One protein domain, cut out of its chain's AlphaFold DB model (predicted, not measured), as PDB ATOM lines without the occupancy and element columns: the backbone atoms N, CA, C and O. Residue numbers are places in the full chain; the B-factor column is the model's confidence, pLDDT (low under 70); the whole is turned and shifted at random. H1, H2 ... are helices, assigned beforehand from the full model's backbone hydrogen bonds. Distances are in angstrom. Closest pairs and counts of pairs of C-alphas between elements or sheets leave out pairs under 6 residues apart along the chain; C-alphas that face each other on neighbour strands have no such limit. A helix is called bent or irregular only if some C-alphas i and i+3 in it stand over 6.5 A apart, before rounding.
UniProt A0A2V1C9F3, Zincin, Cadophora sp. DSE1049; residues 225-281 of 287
ATOM      1  N   CYS A 225      42.324  19.716 -17.143       90.81
ATOM      2  CA  CYS A 225      42.604  18.392 -16.598       90.81
ATOM      3  C   CYS A 225      41.357  17.502 -16.709       90.81
ATOM      4  O   CYS A 225      41.401  16.450 -17.348       90.81
ATOM      5  N   LEU A 226      40.211  17.974 -16.200       91.38
ATOM      6  CA  LEU A 226      38.947  17.237 -16.299       91.38
ATOM      7  C   LEU A 226      38.478  17.075 -17.753       91.38
ATOM      8  O   LEU A 226      37.966  16.022 -18.127       91.38
ATOM      9  N   ARG A 227      38.683  18.091 -18.601       92.19
ATOM     10  CA  ARG A 227      38.349  18.008 -20.032       92.19
ATOM     11  C   ARG A 227      39.175  16.963 -20.770       92.19
ATOM     12  O   ARG A 227      38.629  16.298 -21.641       92.19
ATOM     13  N   ALA A 228      40.455  16.802 -20.435       93.88
ATOM     14  CA  ALA A 228      41.303  15.800 -21.076       93.88
ATOM     15  C   ALA A 228      40.842  14.370 -20.756       93.88
ATOM     16  O   ALA A 228      40.762  13.547 -21.666       93.88
ATOM     17  N   LEU A 229      40.464  14.109 -19.500       93.06
ATOM     18  CA  LEU A 229      39.914  12.819 -19.058       93.06
ATOM     19  C   LEU A 229      38.502  12.548 -19.616       93.06
ATOM     20  O   LEU A 229      38.088  11.406 -19.752       93.06
ATOM     21  N   ARG A 230      37.746  13.590 -19.985       93.44
ATOM     22  CA  ARG A 230      36.378  13.474 -20.535       93.44
ATOM     23  C   ARG A 230      36.280  13.840 -22.017       93.44
ATOM     24  O   ARG A 230      35.209  14.217 -22.490       93.44
ATOM     25  N   SER A 231      37.394  13.800 -22.747       92.06
ATOM     26  CA  SER A 231      37.447  14.322 -24.114       92.06
ATOM     27  C   SER A 231      36.642  13.461 -25.086       92.06
ATOM     28  O   SER A 231      37.088  12.386 -25.474       92.06
ATOM     29  N   SER A 232      35.504  13.963 -25.567       91.12
ATOM     30  CA  SER A 232      34.668  13.273 -26.563       91.12
ATOM     31  C   SER A 232      35.256  13.262 -27.979       91.12
ATOM     32  O   SER A 232      34.769  12.546 -28.846       91.12
ATOM     33  N   SER A 233      36.311  14.044 -28.230       93.06
ATOM     34  CA  SER A 233      37.032  14.051 -29.509       93.06
ATOM     35  C   SER A 233      37.971  12.856 -29.697       93.06
ATOM     36  O   SER A 233      38.475  12.655 -30.800       93.06
ATOM     37  N   VAL A 234      38.223  12.075 -28.640       93.94
ATOM     38  CA  VAL A 234      39.044  10.863 -28.686       93.94
ATOM     39  C   VAL A 234      38.140   9.670 -28.364       93.94
ATOM     40  O   VAL A 234      37.673   9.568 -27.228       93.94
ATOM     41  N   PRO A 235      37.870   8.775 -29.334       95.44
ATOM     42  CA  PRO A 235      37.063   7.581 -29.094       95.44
ATOM     43  C   PRO A 235      37.614   6.749 -27.927       95.44
ATOM     44  O   PRO A 235      38.817   6.501 -27.875       95.44
ATOM     45  N   GLY A 236      36.747   6.344 -26.994       93.88
ATOM     46  CA  GLY A 236      37.112   5.523 -25.828       93.88
ATOM     47  C   GLY A 236      37.819   6.265 -24.687       93.88
ATOM     48  O   GLY A 236      38.260   5.635 -23.729       93.88
ATOM     49  N   ARG A 237      37.979   7.598 -24.764       95.00
ATOM     50  CA  ARG A 237      38.713   8.359 -23.736       95.00
ATOM     51  C   ARG A 237      38.066   8.267 -22.362       95.00
ATOM     52  O   ARG A 237      38.795   8.247 -21.373       95.00
ATOM     53  N   LEU A 238      36.737   8.302 -22.299       92.94
ATOM     54  CA  LEU A 238      36.031   8.295 -21.025       92.94
ATOM     55  C   LEU A 238      36.221   6.946 -20.331       92.94
ATOM     56  O   LEU A 238      36.610   6.937 -19.171       92.94
ATOM     57  N   GLU A 239      36.040   5.852 -21.064       93.00
ATOM     58  CA  GLU A 239      36.218   4.483 -20.584       93.00
ATOM     59  C   GLU A 239      37.666   4.243 -20.128       93.00
ATOM     60  O   GLU A 239      37.892   3.837 -18.992       93.00
ATOM     61  N   GLU A 240      38.660   4.626 -20.942       94.38
ATOM     62  CA  GLU A 240      40.079   4.527 -20.556       94.38
ATOM     63  C   GLU A 240      40.380   5.339 -19.286       94.38
ATOM     64  O   GLU A 240      41.162   4.924 -18.429       94.38
ATOM     65  N   SER A 241      39.797   6.536 -19.177       94.44
ATOM     66  CA  SER A 241      39.998   7.398 -18.014       94.44
ATOM     67  C   SER A 241      39.315   6.831 -16.777       94.44
ATOM     68  O   SER A 241      39.865   6.970 -15.693       94.44
ATOM     69  N   GLN A 242      38.152   6.191 -16.917       92.12
ATOM     70  CA  GLN A 242      37.448   5.535 -15.818       92.12
ATOM     71  C   GLN A 242      38.262   4.363 -15.263       92.12
ATOM     72  O   GLN A 242      38.524   4.359 -14.065       92.12
ATOM     73  N   GLU A 243      38.746   3.461 -16.121       90.56
ATOM     74  CA  GLU A 243      39.609   2.336 -15.717       90.56
ATOM     75  C   GLU A 243      40.890   2.828 -15.032       90.56
ATOM     76  O   GLU A 243      41.254   2.377 -13.947       90.56
ATOM     77  N   PHE A 244      41.559   3.819 -15.630       91.56
ATOM     78  CA  PHE A 244      42.743   4.429 -15.027       91.56
ATOM     79  C   PHE A 244      42.432   5.048 -13.662       91.56
ATOM     80  O   PHE A 244      43.199   4.878 -12.718       91.56
ATOM     81  N   CYS A 245      41.337   5.800 -13.558       90.06
ATOM     82  CA  CYS A 245      40.984   6.510 -12.340       90.06
ATOM     83  C   CYS A 245      40.534   5.573 -11.220       90.06
ATOM     84  O   CYS A 245      40.784   5.896 -10.061       90.06
ATOM     85  N   GLU A 246      39.920   4.434 -11.533       83.62
ATOM     86  CA  GLU A 246      39.574   3.401 -10.556       83.62
ATOM     87  C   GLU A 246      40.828   2.921  -9.814       83.62
ATOM     88  O   GLU A 246      40.916   3.038  -8.592       83.62
ATOM     89  N   GLU A 247      41.869   2.523 -10.546       81.44
ATOM     90  CA  GLU A 247      43.139   2.107  -9.945       81.44
ATOM     91  C   GLU A 247      43.882   3.290  -9.296       81.44
ATOM     92  O   GLU A 247      44.303   3.230  -8.138       81.44
ATOM     93  N   PHE A 248      43.990   4.413 -10.014       83.69
ATOM     94  CA  PHE A 248      44.766   5.584  -9.595       83.69
ATOM     95  C   PHE A 248      44.222   6.262  -8.333       83.69
ATOM     96  O   PHE A 248      44.978   6.918  -7.616       83.69
ATOM     97  N   THR A 249      42.917   6.155  -8.066       79.06
ATOM     98  CA  THR A 249      42.294   6.742  -6.867       79.06
ATOM     99  C   THR A 249      42.137   5.764  -5.712       79.06
ATOM    100  O   THR A 249      41.863   6.209  -4.598       79.06
ATOM    101  N   THR A 250      42.374   4.469  -5.936       70.94
ATOM    102  CA  THR A 250      42.349   3.463  -4.865       70.94
ATOM    103  C   THR A 250      43.542   3.621  -3.920       70.94
ATOM    104  O   THR A 250      43.408   3.421  -2.715       70.94
ATOM    105  N   PHE A 251      44.696   4.058  -4.435       68.06
ATOM    106  CA  PHE A 251      45.918   4.225  -3.650       68.06
ATOM    107  C   PHE A 251      46.526   5.614  -3.811       68.06
ATOM    108  O   PHE A 251      46.309   6.326  -4.792       68.06
ATOM    109  N   LEU A 252      47.343   6.012  -2.836       65.69
ATOM    110  CA  LEU A 252      48.019   7.303  -2.856       65.69
ATOM    111  C   LEU A 252      49.236   7.246  -3.796       65.69
ATOM    112  O   LEU A 252      50.370   7.022  -3.375       65.69
ATOM    113  N   VAL A 253      48.993   7.454  -5.091       76.44
ATOM    114  CA  VAL A 253      50.041   7.497  -6.119       76.44
ATOM    115  C   VAL A 253      50.873   8.770  -5.962       76.44
ATOM    116  O   VAL A 253      50.328   9.867  -5.959       76.44
ATOM    117  N   LYS A 254      52.199   8.648  -5.840       77.81
ATOM    118  CA  LYS A 254      53.128   9.801  -5.776       77.81
ATOM    119  C   LYS A 254      53.950   9.988  -7.053       77.81
ATOM    120  O   LYS A 254      54.468  11.076  -7.291       77.81
ATOM    121  N   GLU A 255      54.039   8.948  -7.875       84.56
ATOM    122  CA  GLU A 255      54.882   8.909  -9.067       84.56
ATOM    123  C   GLU A 255      54.136   9.428 -10.299       84.56
ATOM    124  O   GLU A 255      53.174   8.821 -10.771       84.56
ATOM    125  N   VAL A 256      54.598  10.553 -10.855       85.25
ATOM    126  CA  VAL A 256      53.987  11.175 -12.048       85.25
ATOM    127  C   VAL A 256      54.097  10.268 -13.280       85.25
ATOM    128  O   VAL A 256      53.266  10.358 -14.177       85.25
ATOM    129  N   SER A 257      55.076   9.363 -13.316       88.12
ATOM    130  CA  SER A 257      55.255   8.383 -14.397       88.12
ATOM    131  C   SER A 257      54.101   7.384 -14.526       88.12
ATOM    132  O   SER A 257      53.921   6.817 -15.600       88.12
ATOM    133  N   LEU A 258      53.310   7.190 -13.465       87.75
ATOM    134  CA  LEU A 258      52.129   6.322 -13.469       87.75
ATOM    135  C   LEU A 258      50.879   7.029 -14.020       87.75
ATOM    136  O   LEU A 258      49.848   6.400 -14.239       87.75
ATOM    137  N   VAL A 259      50.956   8.338 -14.272       91.94
ATOM    138  CA  VAL A 259      49.861   9.114 -14.858       91.94
ATOM    139  C   VAL A 259      49.849   8.934 -16.374       91.94
ATOM    140  O   VAL A 259      50.869   9.088 -17.047       91.94
ATOM    141  N   LYS A 260      48.664   8.698 -16.943       94.19
ATOM    142  CA  LYS A 260      48.487   8.628 -18.398       94.19
ATOM    143  C   LYS A 260      48.988   9.914 -19.091       94.19
ATOM    144  O   LYS A 260      48.650  11.013 -18.641       94.19
ATOM    145  N   PRO A 261      49.704   9.834 -20.232       94.50
ATOM    146  CA  PRO A 261      50.321  11.006 -20.868       94.50
ATOM    147  C   PRO A 261      49.355  12.155 -21.200       94.50
ATOM    148  O   PRO A 261      49.704  13.331 -21.068       94.50
ATOM    149  N   TYR A 262      48.124  11.831 -21.607       93.94
ATOM    150  CA  TYR A 262      47.096  12.831 -21.918       93.94
ATOM    151  C   TYR A 262      46.631  13.606 -20.677       93.94
ATOM    152  O   TYR A 262      46.310  14.787 -20.776       93.94
ATOM    153  N   ALA A 263      46.622  12.968 -19.505       93.00
ATOM    154  CA  ALA A 263      46.288  13.615 -18.246       93.00
ATOM    155  C   ALA A 263      47.499  14.402 -17.724       93.00
ATOM    156  O   ALA A 263      47.375  15.578 -17.391       93.00
ATOM    157  N   ALA A 264      48.698  13.810 -17.763       93.56
ATOM    158  CA  ALA A 264      49.933  14.466 -17.327       93.56
ATOM    159  C   ALA A 264      50.208  15.783 -18.075       93.56
ATOM    160  O   ALA A 264      50.625  16.767 -17.470       93.56
ATOM    161  N   SER A 265      49.930  15.819 -19.382       93.94
ATOM    162  CA  SER A 265      50.098  17.024 -20.208       93.94
ATOM    163  C   SER A 265      49.019  18.088 -19.979       93.94
ATOM    164  O   SER A 265      49.298  19.279 -20.116       93.94
ATOM    165  N   ALA A 266      47.799  17.690 -19.617       93.25
ATOM    166  CA  ALA A 266      46.673  18.605 -19.440       93.25
ATOM    167  C   ALA A 266      46.549  19.174 -18.015       93.25
ATOM    168  O   ALA A 266      45.983  20.253 -17.812       93.25
ATOM    169  N   CYS A 267      47.067  18.459 -17.016       91.12
ATOM    170  CA  CYS A 267      46.964  18.805 -15.603       91.12
ATOM    171  C   CYS A 267      48.194  19.604 -15.144       91.12
ATOM    172  O   CYS A 267      49.183  19.047 -14.683       91.12
ATOM    173  N   SER A 268      48.136  20.934 -15.237       86.50
ATOM    174  CA  SER A 268      49.222  21.818 -14.786       86.50
ATOM    175  C   SER A 268      49.400  21.830 -13.259       86.50
ATOM    176  O   SER A 268      48.414  21.800 -12.519       86.50
ATOM    177  N   GLY A 269      50.638  22.015 -12.790       86.88
ATOM    178  CA  GLY A 269      50.971  22.138 -11.366       86.88
ATOM    179  C   GLY A 269      51.305  20.787 -10.735       86.88
ATOM    180  O   GLY A 269      52.057  20.007 -11.311       86.88
ATOM    181  N   ASN A 270      50.761  20.505  -9.547       88.12
ATOM    182  CA  ASN A 270      50.893  19.182  -8.937       88.12
ATOM    183  C   ASN A 270      50.027  18.175  -9.713       88.12
ATOM    184  O   ASN A 270      48.841  18.018  -9.420       88.12
ATOM    185  N   VAL A 271      50.629  17.533 -10.719       89.94
ATOM    186  CA  VAL A 271      49.957  16.617 -11.654       89.94
ATOM    187  C   VAL A 271      49.164  15.549 -10.904       89.94
ATOM    188  O   VAL A 271      47.984  15.381 -11.180       89.94
ATOM    189  N   ILE A 272      49.763  14.900  -9.902       88.38
ATOM    190  CA  ILE A 272      49.113  13.857  -9.096       88.38
ATOM    191  C   ILE A 272      47.819  14.361  -8.458       88.38
ATOM    192  O   ILE A 272      46.751  13.785  -8.655       88.38
ATOM    193  N   SER A 273      47.901  15.461  -7.707       84.12
ATOM    194  CA  SER A 273      46.745  16.022  -6.999       84.12
ATOM    195  C   SER A 273      45.646  16.456  -7.970       84.12
ATOM    196  O   SER A 273      44.456  16.250  -7.712       84.12
ATOM    197  N   ARG A 274      46.039  17.026  -9.111       86.69
ATOM    198  CA  ARG A 274      45.117  17.526 -10.133       86.69
ATOM    199  C   ARG A 274      44.415  16.386 -10.862       86.69
ATOM    200  O   ARG A 274      43.197  16.439 -10.996       86.69
ATOM    201  N   VAL A 275      45.151  15.344 -11.242       89.62
ATOM    202  CA  VAL A 275      44.599  14.129 -11.853       89.62
ATOM    203  C   VAL A 275      43.686  13.407 -10.870       89.62
ATOM    204  O   VAL A 275      42.560  13.104 -11.231       89.62
ATOM    205  N   SER A 276      44.099  13.232  -9.610       86.12
ATOM    206  CA  SER A 276      43.263  12.622  -8.566       86.12
ATOM    207  C   SER A 276      41.945  13.386  -8.379       86.12
ATOM    208  O   SER A 276      40.880  12.780  -8.308       86.12
ATOM    209  N   SER A 277      41.994  14.722  -8.365       83.56
ATOM    210  CA  SER A 277      40.791  15.563  -8.264       83.56
ATOM    211  C   SER A 277      39.894  15.455  -9.498       83.56
ATOM    212  O   SER A 277      38.675  15.439  -9.375       83.56
ATOM    213  N   ALA A 278      40.472  15.376 -10.695       89.19
ATOM    214  CA  ALA A 278      39.697  15.220 -11.920       89.19
ATOM    215  C   ALA A 278      39.108  13.804 -12.060       89.19
ATOM    216  O   ALA A 278      37.974  13.666 -12.515       89.19
ATOM    217  N   CYS A 279      39.821  12.773 -11.599       88.81
ATOM    218  CA  CYS A 279      39.342  11.397 -11.518       88.81
ATOM    219  C   CYS A 279      38.086  11.274 -10.652       88.81
ATOM    220  O   CYS A 279      37.107  10.681 -11.090       88.81
ATOM    221  N   SER A 280      38.054  11.931  -9.483       82.69
ATOM    222  CA  SER A 280      36.856  11.963  -8.624       82.69
ATOM    223  C   SER A 280      35.639  12.659  -9.255       82.69
ATOM    224  O   SER A 280      34.554  12.638  -8.687       82.69
ATOM    225  N   CYS A 281      35.809  13.290 -10.419       86.75
ATOM    226  CA  CYS A 281      34.766  14.006 -11.153       86.75
ATOM    227  C   CYS A 281      34.327  13.291 -12.437       86.75
ATOM    228  O   CYS A 281      33.521  13.836 -13.209       86.75
TER     229      CYS A 281
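What this domain is: This is residues 225 to 281 of the 287 residues of the protein "Zincin" of Cadophora sp. DSE1049 (UniProt A0A2V1C9F3). One long helix, H2, makes one side of this small, compact domain, and three short helices, H1, H3 and H4, form a triangle on its other side. The end of H4, at Cys 279, packs on H2 near Cys 245, H1 packs on both H3 and H4, and H3 stays away from H2. Residues 230 to 236 lead from H1 to one end of H2, and residues 251 to 260 lead back from its other end to H3. The printed part has 57 residues, with four named helices in the order H1, H2, H3, H4, which hold 34 of them, and no named strand, so its class is all helix. The radius of gyration of the C-alphas is 10.1 A, and the rounded outline spans 29 by 22 by 19 A.

Where its parts are: The longest helix is H2, residues 237 to 250, with 14 residues and 19.8 A from first to last C-alpha. It begins with C-alpha 237 at (38.713, 8.359, -23.736) and ends with C-alpha 250 at (42.349, 3.463, -4.865). H4, residues 271 to 279, has 9 residues and is 11.8 A long; its last C-alpha, 279, is at (39.342, 11.397, -11.518). H3, residues 261 to 266, has 6 residues and measures 8.5 A. H1, residues 225 to 229, has 5 residues and measures 6.7 A, with C-alpha 225 at (42.604, 18.392, -16.598). No helix is bent or irregular.

How they stand to each other: H2 and H4 touch, with 7 pairs of C-alphas within 8 A. Their closest C-alphas, those of Cys 245 and Cys 279, are 5.2 A apart. The two helices run opposite ways at a steep tilt of 68 degrees, only just short of about perpendicular. H1 and H2 only just touch, with 3 pairs of C-alphas within 8 A. The closest C-alphas of this pair are those of Leu 229 and Ser 241, at 5.5 A, and H2 touches H1 with residues 237 to 241 alone. H2 and H3 are apart, although they follow each other in the chain. H1 and H4 touch, with 8 pairs of C-alphas within 8 A; the closest are those of Leu 226 and Ala 278, 4.9 A apart. H1 and H3 touch as well, with 7 such pairs, and their centres are 8.5 A apart. The closest C-alphas of H1 and H3 are those of Cys 225 and Ala 266, at 5.0 A. H3 and H4 only just touch, with 3 pairs of C-alphas within 8 A, the closest being those of Ala 264 and Val 271 at 6.1 A. The lines of H3 and H4 stand about perpendicular, at 87 degrees. In H1, H2, H3 and H4, every backbone O i to N i+4 pair is within hydrogen-bond range.

The domain as a whole: The two C-alphas farthest apart, those of Ser 233 and Leu 252, are 29.6 A from each other; Ser 233 lies before H2 and Leu 252 after it. The first and last printed C-alphas, those of Cys 225 and Cys 281, are 10.5 A apart. The printed part, residues 225 to 281 of a chain of 287 residues, has no cut. The link from H3 to H4, with 4 residues between them, is tight. The link from H1 to H2, with 7 residues, and that from H2 to H3, with 10 residues, are short, and no link is long. The mean pLDDT of the printed part of this model is 88.4; residues 251 to 252, just after H2, are under 70.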